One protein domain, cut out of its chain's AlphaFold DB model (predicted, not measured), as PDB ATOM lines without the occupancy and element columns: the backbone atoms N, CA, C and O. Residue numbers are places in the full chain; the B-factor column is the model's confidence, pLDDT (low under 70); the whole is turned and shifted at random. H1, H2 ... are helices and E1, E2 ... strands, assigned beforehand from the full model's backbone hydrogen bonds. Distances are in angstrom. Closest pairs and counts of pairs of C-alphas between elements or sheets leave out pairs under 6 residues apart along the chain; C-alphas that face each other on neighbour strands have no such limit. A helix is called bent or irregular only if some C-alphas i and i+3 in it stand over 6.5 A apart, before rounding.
ATOM      1  N   PHE A  15     274.720 277.003 241.633       58.44
ATOM      2  CA  PHE A  15     275.390 275.707 241.756       58.44
ATOM      3  C   PHE A  15     274.428 274.560 241.438       58.44
ATOM      4  O   PHE A  15     273.247 274.577 241.785       58.44
ATOM      5  N   SER A  16     274.949 273.559 240.730       59.94
ATOM      6  CA  SER A  16     274.213 272.356 240.344       59.94
ATOM      7  C   SER A  16     274.812 271.156 241.064       59.94
ATOM      8  O   SER A  16     276.013 270.892 240.956       59.94
ATOM      9  N   ILE A  17     273.976 270.425 241.801       63.31
ATOM     10  CA  ILE A  17     274.365 269.175 242.464       63.31
ATOM     11  C   ILE A  17     274.031 267.993 241.544       63.31
ATOM     12  O   ILE A  17     273.096 268.039 240.744       63.31
ATOM     13  N   ARG A  18     274.794 266.896 241.656       63.94
ATOM     14  CA  ARG A  18     274.496 265.633 240.957       63.94
ATOM     15  C   ARG A  18     273.065 265.150 241.246       63.94
ATOM     16  O   ARG A  18     272.612 265.303 242.373       63.94
ATOM     17  N   PRO A  19     272.417 264.433 240.305       64.56
ATOM     18  CA  PRO A  19     271.121 263.784 240.508       64.56
ATOM     19  C   PRO A  19     271.011 262.992 241.808       64.56
ATOM     20  O   PRO A  19     271.591 261.912 241.953       64.56
ATOM     21  N   THR A  20     270.212 263.527 242.721       70.38
ATOM     22  CA  THR A  20     269.867 262.959 244.020       70.38
ATOM     23  C   THR A  20     268.356 262.811 244.137       70.38
ATOM     24  O   THR A  20     267.575 263.622 243.632       70.38
ATOM     25  N   ILE A  21     267.945 261.722 244.778       76.31
ATOM     26  CA  ILE A  21     266.568 261.508 245.209       76.31
ATOM     27  C   ILE A  21     266.484 262.036 246.630       76.31
ATOM     28  O   ILE A  21     267.184 261.526 247.503       76.31
ATOM     29  N   VAL A  22     265.647 263.040 246.843       81.25
ATOM     30  CA  VAL A  22     265.379 263.620 248.164       81.25
ATOM     31  C   VAL A  22     263.941 263.292 248.554       81.25
ATOM     32  O   VAL A  22     263.093 263.100 247.686       81.25
ATOM     33  N   ASP A  23     263.658 263.148 249.838       85.56
ATOM     34  CA  ASP A  23     262.286 263.028 250.347       85.56
ATOM     35  C   ASP A  23     261.712 264.415 250.685       85.56
ATOM     36  O   ASP A  23     262.423 265.424 250.637       85.56
ATOM     37  N   MET A  24     260.411 264.479 250.984       85.88
ATOM     38  CA  MET A  24     259.760 265.745 251.338       85.88
ATOM     39  C   MET A  24     260.284 266.314 252.662       85.88
ATOM     40  O   MET A  24     260.383 267.529 252.805       85.88
ATOM     41  N   ASP A  25     260.701 265.453 253.592       88.12
ATOM     42  CA  ASP A  25     261.309 265.865 254.861       88.12
ATOM     43  C   ASP A  25     262.614 266.636 254.625       88.12
ATOM     44  O   ASP A  25     262.818 267.707 255.184       88.12
ATOM     45  N   THR A  26     263.462 266.151 253.715       86.38
ATOM     46  CA  THR A  26     264.698 266.820 253.286       86.38
ATOM     47  C   THR A  26     264.384 268.142 252.601       86.38
ATOM     48  O   THR A  26     265.092 269.121 252.798       86.38
ATOM     49  N   VAL A  27     263.319 268.205 251.801       86.56
ATOM     50  CA  VAL A  27     262.887 269.463 251.178       86.56
ATOM     51  C   VAL A  27     262.465 270.479 252.242       86.56
ATOM     52  O   VAL A  27     262.888 271.630 252.175       86.56
ATOM     53  N   ARG A  28     261.703 270.060 253.257       89.75
ATOM     54  CA  ARG A  28     261.336 270.916 254.397       89.75
ATOM     55  C   ARG A  28     262.556 271.352 255.203       89.75
ATOM     56  O   ARG A  28     262.632 272.511 255.588       89.75
ATOM     57  N   GLU A  29     263.518 270.457 255.411       90.19
ATOM     58  CA  GLU A  29     264.789 270.734 256.087       90.19
ATOM     59  C   GLU A  29     265.607 271.794 255.328       90.19
ATOM     60  O   GLU A  29     266.050 272.773 255.925       90.19
ATOM     61  N   LEU A  30     265.715 271.666 253.998       88.19
ATOM     62  CA  LEU A  30     266.366 272.658 253.133       88.19
ATOM     63  C   LEU A  30     265.685 274.025 253.218       88.19
ATOM     64  O   LEU A  30     266.356 275.046 253.351       88.19
ATOM     65  N   VAL A  31     264.352 274.050 253.176       89.94
ATOM     66  CA  VAL A  31     263.562 275.281 253.290       89.94
ATOM     67  C   VAL A  31     263.724 275.928 254.656       89.94
ATOM     68  O   VAL A  31     263.964 277.131 254.730       89.94
ATOM     69  N   ALA A  32     263.625 275.149 255.732       90.81
ATOM     70  CA  ALA A  32     263.804 275.644 257.089       90.81
ATOM     71  C   ALA A  32     265.210 276.223 257.282       90.81
ATOM     72  O   ALA A  32     265.360 277.287 257.887       90.81
ATOM     73  N   ARG A  33     266.237 275.568 256.723       88.75
ATOM     74  CA  ARG A  33     267.620 276.040 256.813       88.75
ATOM     75  C   ARG A  33     267.851 277.312 256.007       88.75
ATOM     76  O   ARG A  33     268.369 278.279 256.558       88.75
ATOM     77  N   ALA A  34     267.388 277.348 254.758       86.00
ATOM     78  CA  ALA A  34     267.446 278.544 253.924       86.00
ATOM     79  C   ALA A  34     266.724 279.725 254.589       86.00
ATOM     80  O   ALA A  34     267.271 280.820 254.661       86.00
ATOM     81  N   LYS A  35     265.530 279.488 255.148       89.50
ATOM     82  CA  LYS A  35     264.773 280.494 255.900       89.50
ATOM     83  C   LYS A  35     265.549 281.002 257.114       89.50
ATOM     84  O   LYS A  35     265.633 282.205 257.298       89.50
ATOM     85  N   THR A  36     266.138 280.107 257.907       88.94
ATOM     86  CA  THR A  36     266.906 280.477 259.110       88.94
ATOM     87  C   THR A  36     268.092 281.375 258.770       88.94
ATOM     88  O   THR A  36     268.320 282.362 259.459       88.94
ATOM     89  N   LEU A  37     268.823 281.059 257.700       83.81
ATOM     90  CA  LEU A  37     269.974 281.853 257.271       83.81
ATOM     91  C   LEU A  37     269.556 283.223 256.716       83.81
ATOM     92  O   LEU A  37     270.144 284.232 257.084       83.81
ATOM     93  N   ILE A  38     268.489 283.280 255.915       83.00
ATOM     94  CA  ILE A  38     267.944 284.549 255.400       83.00
ATOM     95  C   ILE A  38     267.333 285.405 256.527       83.00
ATOM     96  O   ILE A  38     267.378 286.635 256.486       83.00
ATOM     97  N   ASP A  39     266.756 284.776 257.551       85.31
ATOM     98  CA  ASP A  39     266.248 285.470 258.738       85.31
ATOM     99  C   ASP A  39     267.388 285.999 259.627       85.31
ATOM    100  O   ASP A  39     267.250 287.073 260.219       85.31
ATOM    101  N   ALA A  40     268.511 285.273 259.707       82.88
ATOM    102  CA  ALA A  40     269.703 285.673 260.456       82.88
ATOM    103  C   ALA A  40     270.413 286.886 259.837       82.88
ATOM    104  O   ALA A  40     271.050 287.661 260.554       82.88
ATOM    105  N   GLU A  41     270.260 287.086 258.528       76.62
ATOM    106  CA  GLU A  41     270.669 288.305 257.846       76.62
ATOM    107  C   GLU A  41     269.916 289.504 258.455       76.62
ATOM    108  O   GLU A  41     268.694 289.641 258.327       76.62
ATOM    109  N   HIS A  42     270.617 290.357 259.202       65.88
ATOM    110  CA  HIS A  42     269.979 291.435 259.954       65.88
ATOM    111  C   HIS A  42     269.515 292.563 259.020       65.88
ATOM    112  O   HIS A  42     270.240 293.520 258.760       65.88
ATOM    113  N   LEU A  43     268.280 292.444 258.531       71.44
ATOM    114  CA  LEU A  43     267.567 293.466 257.770       71.44
ATOM    115  C   LEU A  43     266.494 294.105 258.675       71.44
ATOM    116  O   LEU A  43     265.419 293.520 258.834       71.44
ATOM    117  N   PRO A  44     266.775 295.262 259.307       65.31
ATOM    118  CA  PRO A  44     265.951 295.820 260.385       65.31
ATOM    119  C   PRO A  44     264.518 296.202 259.971       65.31
ATOM    120  O   PRO A  44     263.623 296.155 260.809       65.31
ATOM    121  N   ASP A  45     264.277 296.492 258.689       77.75
ATOM    122  CA  ASP A  45     262.984 297.003 258.194       77.75
ATOM    123  C   ASP A  45     262.146 295.963 257.435       77.75
ATOM    124  O   ASP A  45     261.083 296.264 256.881       77.75
ATOM    125  N   HIS A  46     262.612 294.718 257.378       71.31
ATOM    126  CA  HIS A  46     261.981 293.673 256.585       71.31
ATOM    127  C   HIS A  46     261.603 292.520 257.503       71.31
ATOM    128  O   HIS A  46     262.461 291.948 258.172       71.31
ATOM    129  N   GLY A  47     260.304 292.209 257.563       82.81
ATOM    130  CA  GLY A  47     259.750 291.128 258.382       82.81
ATOM    131  C   GLY A  47     260.358 289.746 258.082       82.81
ATOM    132  O   GLY A  47     261.324 289.637 257.326       82.81
ATOM    133  N   PRO A  48     259.817 288.668 258.672       86.50
ATOM    134  CA  PRO A  48     260.370 287.329 258.482       86.50
ATOM    135  C   PRO A  48     260.347 286.912 257.007       86.50
ATOM    136  O   PRO A  48     259.443 287.291 256.259       86.50
ATOM    137  N   ALA A  49     261.318 286.094 256.601       86.62
ATOM    138  CA  ALA A  49     261.375 285.530 255.265       86.62
ATOM    139  C   ALA A  49     260.104 284.732 254.945       86.62
ATOM    140  O   ALA A  49     259.599 283.940 255.752       86.62
ATOM    141  N   THR A  50     259.603 284.938 253.735       89.00
ATOM    142  CA  THR A  50     258.419 284.271 253.201       89.00
ATOM    143  C   THR A  50     258.835 283.063 252.376       89.00
ATOM    144  O   THR A  50     259.849 283.085 251.681       89.00
ATOM    145  N   VAL A  51     258.057 281.984 252.464       90.25
ATOM    146  CA  VAL A  51     258.292 280.762 251.694       90.25
ATOM    147  C   VAL A  51     257.128 280.562 250.740       90.25
ATOM    148  O   VAL A  51     255.979 280.497 251.169       90.25
ATOM    149  N   SER A  52     257.433 280.430 249.454       88.12
ATOM    150  CA  SER A  52     256.459 280.151 248.403       88.12
ATOM    151  C   SER A  52     256.786 278.829 247.721       88.12
ATOM    152  O   SER A  52     257.894 278.639 247.221       88.12
ATOM    153  N   TYR A  53     255.806 277.929 247.657       88.88
ATOM    154  CA  TYR A  53     255.908 276.673 246.919       88.88
ATOM    155  C   TYR A  53     255.118 276.804 245.625       88.88
ATOM    156  O   TYR A  53     253.907 276.985 245.644       88.88
ATOM    157  N   ILE A  54     255.796 276.739 244.487       86.31
ATOM    158  CA  ILE A  54     255.208 276.998 243.176       86.31
ATOM    159  C   ILE A  54     255.321 275.729 242.336       86.31
ATOM    160  O   ILE A  54     256.410 275.291 241.972       86.31
ATOM    161  N   LYS A  55     254.186 275.139 241.973       84.19
ATOM    162  CA  LYS A  55     254.126 274.019 241.032       84.19
ATOM    163  C   LYS A  55     254.266 274.552 239.611       84.19
ATOM    164  O   LYS A  55     253.385 275.255 239.112       84.19
ATOM    165  N   ARG A  56     255.355 274.204 238.916       71.06
ATOM    166  CA  ARG A  56     255.553 274.605 237.514       71.06
ATOM    167  C   ARG A  56     254.840 273.626 236.581       71.06
ATOM    168  O   ARG A  56     255.205 272.452 236.508       71.06
ATOM    169  N   SER A  57     253.857 274.105 235.821       62.19
ATOM    170  CA  SER A  57     253.319 273.344 234.691       62.19
ATOM    171  C   SER A  57     254.304 273.422 233.525       62.19
ATOM    172  O   SER A  57     254.621 274.511 233.049       62.19
ATOM    173  N   MET A  58     254.786 272.274 233.032       55.50
ATOM    174  CA  MET A  58     255.646 272.228 231.836       55.50
ATOM    175  C   MET A  58     254.967 272.824 230.594       55.50
ATOM    176  O   MET A  58     255.659 273.223 229.661       55.50
ATOM    177  N   ASN A  59     253.634 272.913 230.590       50.44
ATOM    178  CA  ASN A  59     252.862 273.321 229.423       50.44
ATOM    179  C   ASN A  59     252.578 274.828 229.360       50.44
ATOM    180  O   ASN A  59     252.107 275.297 228.328       50.44
ATOM    181  N   ILE A  60     252.850 275.600 230.421       49.69
ATOM    182  CA  ILE A  60     252.528 277.035 230.452       49.69
ATOM    183  C   ILE A  60     253.708 277.814 231.031       49.69
ATOM    184  O   ILE A  60     253.946 277.841 232.238       49.69
ATOM    185  N   ILE A  61     254.456 278.474 230.146       51.00
ATOM    186  CA  ILE A  61     255.509 279.416 230.530       51.00
ATOM    187  C   ILE A  61     254.846 280.554 231.323       51.00
ATOM    188  O   ILE A  61     254.058 281.313 230.768       51.00
ATOM    189  N   GLY A  62     255.154 280.660 232.618       55.66
ATOM    190  CA  GLY A  62     254.785 281.812 233.449       55.66
ATOM    191  C   GLY A  62     253.547 281.667 234.342       55.66
ATOM    192  O   GLY A  62     253.243 282.611 235.061       55.66
ATOM    193  N   ARG A  63     252.854 280.519 234.367       59.47
ATOM    194  CA  ARG A  63     251.808 280.246 235.375       59.47
ATOM    195  C   ARG A  63     252.192 279.039 236.217       59.47
ATOM    196  O   ARG A  63     252.001 277.895 235.806       59.47
ATOM    197  N   GLY A  64     252.790 279.315 237.370       72.81
ATOM    198  CA  GLY A  64     252.895 278.340 238.444       72.81
ATOM    199  C   GLY A  64     251.698 278.469 239.380       72.81
ATOM    200  O   GLY A  64     251.196 279.571 239.580       72.81
ATOM    201  N   GLU A  65     251.228 277.348 239.911       84.12
ATOM    202  CA  GLU A  65     250.201 277.326 240.955       84.12
ATOM    203  C   GLU A  65     250.894 277.343 242.319       84.12
ATOM    204  O   GLU A  65     251.809 276.546 242.545       84.12
ATOM    205  N   THR A  66     250.504 278.263 243.201       87.00
ATOM    206  CA  THR A  66     251.032 278.305 244.567       87.00
ATOM    207  C   THR A  66     250.379 277.201 245.388       87.00
ATOM    208  O   THR A  66     249.157 277.121 245.465       87.00
ATOM    209  N   VAL A  67     251.204 276.358 245.997       88.56
ATOM    210  CA  VAL A  67     250.798 275.252 246.865       88.56
ATOM    211  C   VAL A  67     251.049 275.671 248.311       88.56
ATOM    212  O   VAL A  67     252.090 276.260 248.611       88.56
ATOM    213  N   GLN A  68     250.115 275.382 249.215       90.19
ATOM    214  CA  GLN A  68     250.339 275.621 250.639       90.19
ATOM    215  C   GLN A  68     251.303 274.577 251.213       90.19
ATOM    216  O   GLN A  68     251.391 273.453 250.722       90.19
ATOM    217  N   ALA A  69     252.029 274.934 252.274       87.50
ATOM    218  CA  ALA A  69     252.996 274.029 252.906       87.50
ATOM    219  C   ALA A  69     252.353 272.708 253.379       87.50
ATOM    220  O   ALA A  69     252.976 271.647 253.315       87.50
ATOM    221  N   GLU A  70     251.098 272.783 253.819       90.44
ATOM    222  CA  GLU A  70     250.286 271.663 254.308       90.44
ATOM    223  C   GLU A  70     249.935 270.667 253.189       90.44
ATOM    224  O   GLU A  70     249.879 269.461 253.417       90.44
ATOM    225  N   ASP A  71     249.801 271.154 251.953       90.31
ATOM    226  CA  ASP A  71     249.397 270.353 250.794       90.31
ATOM    227  C   ASP A  71     250.576 269.644 250.108       90.31
ATOM    228  O   ASP A  71     250.383 268.846 249.186       90.31
ATOM    229  N   LEU A  72     251.816 269.894 250.544       87.62
ATOM    230  CA  LEU A  72     253.017 269.317 249.928       87.62
ATOM    231  C   LEU A  72     253.011 267.783 249.935       87.62
ATOM    232  O   LEU A  72     253.469 267.155 248.975       87.62
ATOM    233  N   ASP A  73     252.450 267.180 250.985       87.50
ATOM    234  CA  ASP A  73     252.341 265.724 251.116       87.50
ATOM    235  C   ASP A  73     251.183 265.142 250.297       87.50
ATOM    236  O   ASP A  73     251.185 263.945 250.002       87.50
ATOM    237  N   ALA A  74     250.228 265.973 249.873       88.56
ATOM    238  CA  ALA A  74     249.134 265.578 248.990       88.56
ATOM    239  C   ALA A  74     249.519 265.667 247.503       88.56
ATOM    240  O   ALA A  74     248.853 265.080 246.648       88.56
ATOM    241  N   LEU A  75     250.617 266.360 247.173       86.56
ATOM    242  CA  LEU A  75     251.059 266.527 245.791       86.56
ATOM    243  C   LEU A  75     251.328 265.187 245.106       86.56
ATOM    244  O   LEU A  75     251.955 264.284 245.672       86.56
ATOM    245  N   SER A  76     250.936 265.096 243.834       84.62
ATOM    246  CA  SER A  76     251.274 263.953 242.992       84.62
ATOM    247  C   SER A  76     252.790 263.846 242.786       84.62
ATOM    248  O   SER A  76     253.522 264.838 242.828       84.62
ATOM    249  N   ALA A  77     253.284 262.643 242.485       78.19
ATOM    250  CA  ALA A  77     254.704 262.443 242.193       78.19
ATOM    251  C   ALA A  77     255.197 263.306 241.016       78.19
ATOM    252  O   ALA A  77     256.368 263.674 240.970       78.19
ATOM    253  N   TYR A  78     254.333 263.619 240.047       79.38
ATOM    254  CA  TYR A  78     254.693 264.514 238.948       79.38
ATOM    255  C   TYR A  78     254.903 265.947 239.452       79.38
ATOM    256  O   TYR A  78     255.938 266.538 239.153       79.38
ATOM    257  N   ASP A  79     253.979 266.442 240.274       82.44
ATOM    258  CA  ASP A  79     253.960 267.821 240.769       82.44
ATOM    259  C   ASP A  79     255.084 268.120 241.756       82.44
ATOM    260  O   ASP A  79     255.712 269.173 241.689       82.44
ATOM    261  N   ARG A  80     255.417 267.159 242.625       79.69
ATOM    262  CA  ARG A  80     256.601 267.267 243.491       79.69
ATOM    263  C   ARG A  80     257.877 267.435 242.659       79.69
ATOM    264  O   ARG A  80     258.746 268.233 242.978       79.69
ATOM    265  N   ASN A  81     257.971 266.728 241.535       76.06
ATOM    266  CA  ASN A  81     259.129 266.780 240.637       76.06
ATOM    267  C   ASN A  81     259.151 268.005 239.701       76.06
ATOM    268  O   ASN A  81     259.994 268.076 238.800       76.06
ATOM    269  N   THR A  82     258.207 268.933 239.869       76.19
ATOM    270  CA  THR A  82     258.192 270.243 239.207       76.19
ATOM    271  C   THR A  82     258.053 271.387 240.211       76.19
ATOM    272  O   THR A  82     257.712 272.511 239.824       76.19
ATOM    273  N   LEU A  83     258.316 271.108 241.491       80.50
ATOM    274  CA  LEU A  83     258.200 272.077 242.563       80.50
ATOM    275  C   LEU A  83     259.332 273.103 242.473       80.50
ATOM    276  O   LEU A  83     260.509 272.775 242.327       80.50
ATOM    277  N   HIS A  84     258.959 274.364 242.570       83.12
ATOM    278  CA  HIS A  84     259.862 275.493 242.616       83.12
ATOM    279  C   HIS A  84     259.631 276.207 243.934       83.12
ATOM    280  O   HIS A  84     258.541 276.712 244.182       83.12
ATOM    281  N   ILE A  85     260.637 276.214 244.791       85.12
ATOM    282  CA  ILE A  85     260.528 276.773 246.129       85.12
ATOM    283  C   ILE A  85     261.312 278.069 246.160       85.12
ATOM    284  O   ILE A  85     262.478 278.100 245.773       85.12
ATOM    285  N   THR A  86     260.667 279.126 246.619       83.31
ATOM    286  CA  THR A  86     261.282 280.437 246.778       83.31
ATOM    287  C   THR A  86     261.238 280.801 248.252       83.31
ATOM    288  O   THR A  86     260.173 280.753 248.863       83.31
ATOM    289  N   VAL A  87     262.390 281.139 248.820       84.44
ATOM    290  CA  VAL A  87     262.514 281.741 250.146       84.44
ATOM    291  C   VAL A  87     262.981 283.174 249.931       84.44
ATOM    292  O   VAL A  87     264.083 283.392 249.431       84.44
ATOM    293  N   GLU A  88     262.121 284.136 250.238       83.56
ATOM    294  CA  GLU A  88     262.319 285.543 249.890       83.56
ATOM    295  C   GLU A  88     262.164 286.445 251.112       83.56
ATOM    296  O   GLU A  88     261.204 286.323 251.882       83.56
ATOM    297  N   ARG A  89     263.099 287.387 251.253       80.50
ATOM    298  CA  ARG A  89     263.045 288.491 252.207       80.50
ATOM    299  C   ARG A  89     263.653 289.740 251.569       80.50
ATOM    300  O   ARG A  89     264.869 289.849 251.441       80.50
ATOM    301  N   ALA A  90     262.806 290.703 251.208       79.94
ATOM    302  CA  ALA A  90     263.223 291.947 250.555       79.94
ATOM    303  C   ALA A  90     264.087 291.704 249.300       79.94
ATOM    304  O   ALA A  90     263.594 291.122 248.344       79.94
ATOM    305  N   ALA A  91     265.353 292.140 249.284       69.62
ATOM    306  CA  ALA A  91     266.265 291.942 248.147       69.62
ATOM    307  C   ALA A  91     266.895 290.533 248.094       69.62
ATOM    308  O   ALA A  91     267.443 290.125 247.067       69.62
ATOM    309  N   VAL A  92     266.788 289.767 249.184       70.69
ATOM    310  CA  VAL A  92     267.388 288.439 249.303       70.69
ATOM    311  C   VAL A  92     266.393 287.382 248.856       70.69
ATOM    312  O   VAL A  92     265.349 287.187 249.479       70.69
ATOM    313  N   THR A  93     266.736 286.657 247.794       70.38
ATOM    314  CA  THR A  93     265.924 285.541 247.304       70.38
ATOM    315  C   THR A  93     266.781 284.294 247.154       70.38
ATOM    316  O   THR A  93     267.718 284.279 246.358       70.38
ATOM    317  N   ALA A  94     266.427 283.219 247.860       72.25
ATOM    318  CA  ALA A  94     266.917 281.876 247.586       72.25
ATOM    319  C   ALA A  94     265.849 281.076 246.840       72.25
ATOM    320  O   ALA A  94     264.743 280.842 247.323       72.25
ATOM    321  N   VAL A  95     266.200 280.626 245.645       71.19
ATOM    322  CA  VAL A  95     265.361 279.809 244.779       71.19
ATOM    323  C   VAL A  95     265.920 278.395 244.732       71.19
ATOM    324  O   VAL A  95     267.073 278.170 244.376       71.19
ATOM    325  N   MET A  96     265.072 277.423 245.042       74.50
ATOM    326  CA  MET A  96     265.356 276.000 244.936       74.50
ATOM    327  C   MET A  96     264.403 275.390 243.914       74.50
ATOM    328  O   MET A  96     263.202 275.260 244.147       74.50
ATOM    329  N   SER A  97     264.933 275.020 242.753       69.25
ATOM    330  CA  SER A  97     264.148 274.452 241.662       69.25
ATOM    331  C   SER A  97     264.378 272.950 241.554       69.25
ATOM    332  O   SER A  97     265.482 272.492 241.243       69.25
ATOM    333  N   PHE A  98     263.304 272.190 241.758       68.00
ATOM    334  CA  PHE A  98     263.242 270.748 241.569       68.00
ATOM    335  C   PHE A  98     262.610 270.497 240.200       68.00
ATOM    336  O   PHE A  98     261.401 270.311 240.085       68.00
ATOM    337  N   SER A  99     263.405 270.564 239.125       60.19
ATOM    338  CA  SER A  99     262.884 270.365 237.765       60.19
ATOM    339  C   SER A  99     263.256 269.005 237.176       60.19
ATOM    340  O   SER A  99     264.391 268.532 237.273       60.19
ATOM    341  N   ASN A 100     262.296 268.412 236.463       50.81
ATOM    342  CA  ASN A 100     262.373 267.111 235.790       50.81
ATOM    343  C   ASN A 100     263.427 266.974 234.655       50.81
ATOM    344  O   ASN A 100     263.355 266.009 233.886       50.81
ATOM    345  N   GLY A 101     264.412 267.874 234.529       44.25
ATOM    346  CA  GLY A 101     265.395 267.824 233.434       44.25
ATOM    347  C   GLY A 101     266.773 268.451 233.667       44.25
ATOM    348  O   GLY A 101     267.713 268.010 233.012       44.25
ATOM    349  N   LEU A 102     266.934 269.421 234.577       40.81
ATOM    350  CA  LEU A 102     268.160 270.246 234.641       40.81
ATOM    351  C   LEU A 102     268.997 270.121 235.920       40.81
ATOM    352  O   LEU A 102     270.006 270.807 236.051       40.81
ATOM    353  N   GLY A 103     268.641 269.225 236.835       46.84
ATOM    354  CA  GLY A 103     269.289 269.190 238.144       46.84
ATOM    355  C   GLY A 103     268.448 269.876 239.225       46.84
ATOM    356  O   GLY A 103     267.494 270.585 238.899       46.84
ATOM    357  N   HIS A 104     268.809 269.693 240.498       50.66
ATOM    358  CA  HIS A 104     268.482 270.682 241.526       50.66
ATOM    359  C   HIS A 104     269.292 271.927 241.184       50.66
ATOM    360  O   HIS A 104     270.525 271.892 241.232       50.66
ATOM    361  N   ALA A 105     268.610 272.992 240.783       52.84
ATOM    362  CA  ALA A 105     269.234 274.299 240.680       52.84
ATOM    363  C   ALA A 105     268.859 275.053 241.949       52.84
ATOM    364  O   ALA A 105     267.700 275.435 242.125       52.84
ATOM    365  N   ILE A 106     269.829 275.197 242.847       56.59
ATOM    366  CA  ILE A 106     269.728 276.147 243.945       56.59
ATOM    367  C   ILE A 106     270.431 277.403 243.447       56.59
ATOM    368  O   ILE A 106     271.631 277.399 243.167       56.59
ATOM    369  N   SER A 107     269.658 278.458 243.268       58.16
ATOM    370  CA  SER A 107     270.153 279.778 242.913       58.16
ATOM    371  C   SER A 107     269.692 280.731 243.993       58.16
ATOM    372  O   SER A 107     268.488 280.887 244.161       58.16
ATOM    373  N   ALA A 108     270.604 281.383 244.703       55.25
ATOM    374  CA  ALA A 108     270.233 282.588 245.430       55.25
ATOM    375  C   ALA A 108     270.876 283.798 244.774       55.25
ATOM    376  O   ALA A 108     271.951 283.698 244.177       55.25
ATOM    377  N   SER A 109     270.190 284.932 244.848       57.44
ATOM    378  CA  SER A 109     270.786 286.204 244.475       57.44
ATOM    379  C   SER A 109     271.734 286.651 245.586       57.44
ATOM    380  O   SER A 109     271.399 286.631 246.768       57.44
ATOM    381  N   LYS A 110     272.939 287.066 245.191       52.84
ATOM    382  CA  LYS A 110     273.978 287.584 246.087       52.84
ATOM    383  C   LYS A 110     273.617 288.937 246.719       52.84
ATOM    384  O   LYS A 110     274.296 289.364 247.648       52.84
ATOM    385  N   GLU A 111     272.588 289.624 246.222       54.88
ATOM    386  CA  GLU A 111     272.145 290.925 246.737       54.88
ATOM    387  C   GLU A 111     271.551 290.778 248.147       54.88
ATOM    388  O   GLU A 111     270.344 290.726 248.340       54.88
ATOM    389  N   GLY A 112     272.438 290.681 249.138       53.28
ATOM    390  CA  GLY A 112     272.108 290.723 250.555       53.28
ATOM    391  C   GLY A 112     272.390 289.455 251.354       53.28
ATOM    392  O   GLY A 112     271.996 289.463 252.503       53.28
ATOM    393  N   ILE A 113     273.052 288.417 250.815       60.69
ATOM    394  CA  ILE A 113     273.558 287.300 251.642       60.69
ATOM    395  C   ILE A 113     275.064 287.462 251.861       60.69
ATOM    396  O   ILE A 113     275.857 287.239 250.941       60.69
ATOM    397  N   GLY A 114     275.458 287.846 253.075       63.75
ATOM    398  CA  GLY A 114     276.843 288.056 253.492       63.75
ATOM    399  C   GLY A 114     277.694 286.789 253.409       63.75
ATOM    400  O   GLY A 114     278.859 286.874 253.017       63.75
ATOM    401  N   ASP A 115     277.103 285.617 253.672       73.31
ATOM    402  CA  ASP A 115     277.775 284.316 253.556       73.31
ATOM    403  C   ASP A 115     277.032 283.326 252.638       73.31
ATOM    404  O   ASP A 115     276.496 282.289 253.033       73.31
ATOM    405  N   TRP A 116     277.013 283.646 251.341       72.12
ATOM    406  CA  TRP A 116     276.484 282.746 250.309       72.12
ATOM    407  C   TRP A 116     277.177 281.371 250.302       72.12
ATOM    408  O   TRP A 116     276.571 280.360 249.938       72.12
ATOM    409  N   TYR A 117     278.450 281.317 250.699       77.88
ATOM    410  CA  TYR A 117     279.212 280.075 250.726       77.88
ATOM    411  C   TYR A 117     278.767 279.160 251.865       77.88
ATOM    412  O   TYR A 117     278.682 277.951 251.645       77.88
ATOM    413  N   GLU A 118     278.444 279.711 253.034       81.75
ATOM    414  CA  GLU A 118     277.860 278.975 254.154       81.75
ATOM    415  C   GLU A 118     276.486 278.412 253.781       81.75
ATOM    416  O   GLU A 118     276.302 277.196 253.850       81.75
ATOM    417  N   LEU A 119     275.577 279.238 253.241       79.25
ATOM    418  CA  LEU A 119     274.266 278.767 252.769       79.25
ATOM    419  C   LEU A 119     274.410 277.640 251.742       79.25
ATOM    420  O   LEU A 119     273.777 276.591 251.858       79.25
ATOM    421  N   ARG A 120     275.278 277.824 250.743       79.19
ATOM    422  CA  ARG A 120     275.549 276.787 249.747       79.19
ATOM    423  C   ARG A 120     276.060 275.502 250.395       79.19
ATOM    424  O   ARG A 120     275.572 274.426 250.055       79.19
ATOM    425  N   ARG A 121     277.058 275.604 251.273       83.31
ATOM    426  CA  ARG A 121     277.713 274.449 251.894       83.31
ATOM    427  C   ARG A 121     276.733 273.652 252.745       83.31
ATOM    428  O   ARG A 121     276.745 272.431 252.672       83.31
ATOM    429  N   GLU A 122     275.878 274.324 253.503       85.00
ATOM    430  CA  GLU A 122     274.885 273.663 254.346       85.00
ATOM    431  C   GLU A 122     273.769 273.003 253.535       85.00
ATOM    432  O   GLU A 122     273.407 271.859 253.805       85.00
ATOM    433  N   LEU A 123     273.252 273.674 252.499       83.25
ATOM    434  CA  LEU A 123     272.253 273.066 251.615       83.25
ATOM    435  C   LEU A 123     272.837 271.866 250.855       83.25
ATOM    436  O   LEU A 123     272.157 270.854 250.669       83.25
ATOM    437  N   GLU A 124     274.101 271.955 250.432       81.81
ATOM    438  CA  GLU A 124     274.820 270.838 249.820       81.81
ATOM    439  C   GLU A 124     275.001 269.681 250.809       81.81
ATOM    440  O   GLU A 124     274.723 268.538 250.446       81.81
ATOM    441  N   ASP A 125     275.375 269.959 252.057       85.69
ATOM    442  CA  ASP A 125     275.548 268.943 253.098       85.69
ATOM    443  C   ASP A 125     274.234 268.220 253.428       85.69
ATOM    444  O   ASP A 125     274.197 266.989 253.463       85.69
ATOM    445  N   ILE A 126     273.121 268.952 253.541       85.44
ATOM    446  CA  ILE A 126     271.782 268.370 253.733       85.44
ATOM    447  C   ILE A 126     271.414 267.465 252.547       85.44
ATOM    448  O   ILE A 126     270.935 266.344 252.740       85.44
ATOM    449  N   ILE A 127     271.658 267.906 251.306       82.50
ATOM    450  CA  ILE A 127     271.351 267.108 250.107       82.50
ATOM    451  C   ILE A 127     272.248 265.876 250.003       82.50
ATOM    452  O   ILE A 127     271.771 264.825 249.576       82.50
ATOM    453  N   LEU A 128     273.531 265.975 250.341       81.19
ATOM    454  CA  LEU A 128     274.467 264.855 250.248       81.19
ATOM    455  C   LEU A 128     274.278 263.845 251.383       81.19
ATOM    456  O   LEU A 128     274.426 262.645 251.146       81.19
ATOM    457  N   THR A 129     273.912 264.312 252.575       85.19
ATOM    458  CA  THR A 129     273.677 263.470 253.754       85.19
ATOM    459  C   THR A 129     272.346 262.732 253.657       85.19
ATOM    460  O   THR A 129     272.280 261.527 253.910       85.19
ATOM    461  N   ASN A 130     271.285 263.427 253.239       82.75
ATOM    462  CA  ASN A 130     269.933 262.866 253.220       82.75
ATOM    463  C   ASN A 130     269.510 262.348 251.840       82.75
ATOM    464  O   ASN A 130     268.680 261.442 251.719       82.75
ATOM    465  N   GLY A 131     270.086 262.901 250.773       76.06
ATOM    466  CA  GLY A 131     269.783 262.499 249.411       76.06
ATOM    467  C   GLY A 131     270.378 261.139 249.078       76.06
ATOM    468  O   GLY A 131     271.543 260.839 249.328       76.06
ATOM    469  N   GLN A 132     269.585 260.299 248.422       72.00
ATOM    470  CA  GLN A 132     270.114 259.081 247.831       72.00
ATOM    471  C   GLN A 132     270.728 259.445 246.483       72.00
ATOM    472  O   GLN A 132     270.007 259.959 245.618       72.00
ATOM    473  N   PRO A 133     272.023 259.165 246.244       66.75
ATOM    474  CA  PRO A 133     272.559 259.307 244.905       66.75
ATOM    475  C   PRO A 133     271.713 258.434 243.985       66.75
ATOM    476  O   PRO A 133     271.425 257.276 244.312       66.75
ATOM    477  N   VAL A 134     271.292 258.983 242.841       64.12
ATOM    478  CA  VAL A 134     270.676 258.173 241.790       64.12
ATOM    479  C   VAL A 134     271.774 257.249 241.282       64.12
ATOM    480  O   VAL A 134     272.518 257.578 240.354       64.12
TER     481      VAL A 134
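What this domain is: This is residues 15 to 134 of the 251 residues of an uncharacterized protein of Microbacterium sp. AG157 (UniProt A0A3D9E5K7). A strongly twisted sheet of six strands forms one layer, and two long helices, H1 and H4, run side by side and opposite ways over one face of it, along the strands. The small helices H2 and H3, between E4 and E5 in the chain, only graze the sheet, and the short strand E2 pairs with no named strand. The printed part has 120 residues, with four named helices and seven named strands in the order E1 E2 H1 E3 E4 H2 H3 E5 E6 E7 H4, and its class is mixed, helices and strands. The sheet's order is E1 - E7 - E6 - E5 - E3 - E4, with antiparallel neighbours, though E1 and E7 meet only at a point. The whole is compact and rounded, with a radius of gyration of the C-alphas of 14.0 A and spans of 39 by 30 by 25 A.

How they stand to each other: Begin in the sheet with E5, residues 83 to 89, and E6, residues 92 to 99, an antiparallel hairpin at 176 degrees, where N 85 and O 96 are 2.8 A apart, within hydrogen-bond range. E7, residues 103 to 108, forms the next hairpin with E6, with N 95 and O 107 at 2.7 A; E5, E6 and E7 make a meander, each strand the antiparallel neighbour of the one before. On the other side of E5 find E3, residues 50 to 56, antiparallel at 155 degrees, with N 52 and O 86 at 2.8 A. E4, residues 64 to 67, is an edge strand and forms a hairpin with E3, with N 55 and O 65 at 2.8 A. The other edge strand, E1, residues 15 to 17, meets E7 only at a point, where the C-alphas of residues 16 and 105 that face each other are 5.4 A apart. Now look over the sheet: H1, residues 24 to 40, runs along the strands over E5 and, only just, E6, on which 3 of its C-alphas fall, at a height of 9.5 A, and its closest C-alphas to E5 are Lys 35 and Val 87, 6.3 A apart. On the same face H4, residues 116 to 130, lies over E1 and E7 at a height of 10.0 A. H1 and H4 touch, opposite ways at a shallow tilt of 19 degrees, their closest C-alphas being Leu 30 and Leu 123 at 6.1 A. H2, residues 69 to 73, and H3, residues 77 to 80, only graze the sheet; the closest C-alphas of E3 and H3 are Lys 55 and Asp 79, 6.2 A apart. H2 and H1 are close but not clearly touching, with Met 24 and Asp 73 the closest C-alphas at 7.4 A. E1 runs on into E2, residues 20 to 22, at 86 degrees, and residues 20 to 21 pair antiparallel with residues 132 to 133. In H1 and H4 every O i to N i+4 pair is within hydrogen-bond range; in H2 it is 0 of 1, with 1 of 2 O i to N i+3 pairs, and H3 is too short for an O i to N i+4 pair, with 0 of 1 O i to N i+3 pairs.

Where its parts are: Find C-alpha 15 at (275.390, 275.707, 241.756), where E1 begins; it is 6.6 A long, and E2 is 6.1 A. H1 starts at C-alpha 24, (259.760, 265.745, 251.338), and runs 24.1 A. E3 spans 18.6 A and E4 9.2 A. H2 spans 8.5 A and is irregular, with C-alphas 70 and 73 at 7.0 A; H3 spans 5.3 A. E5 is 19.6 A, E6 21.9 A and E7 15.3 A long. H4 runs 21.1 A to C-alpha 130 at (269.933, 262.866, 253.220).

The domain as a whole: The two C-alphas farthest apart are those of Asp 45 and Val 134, at 42.8 A. The printed part has no cut, and no link is long. The mean pLDDT of the printed part is 75.3; 35 residues are under 70, among them residues 57 to 63 and 97 to 114, and E7 has a mean of 53.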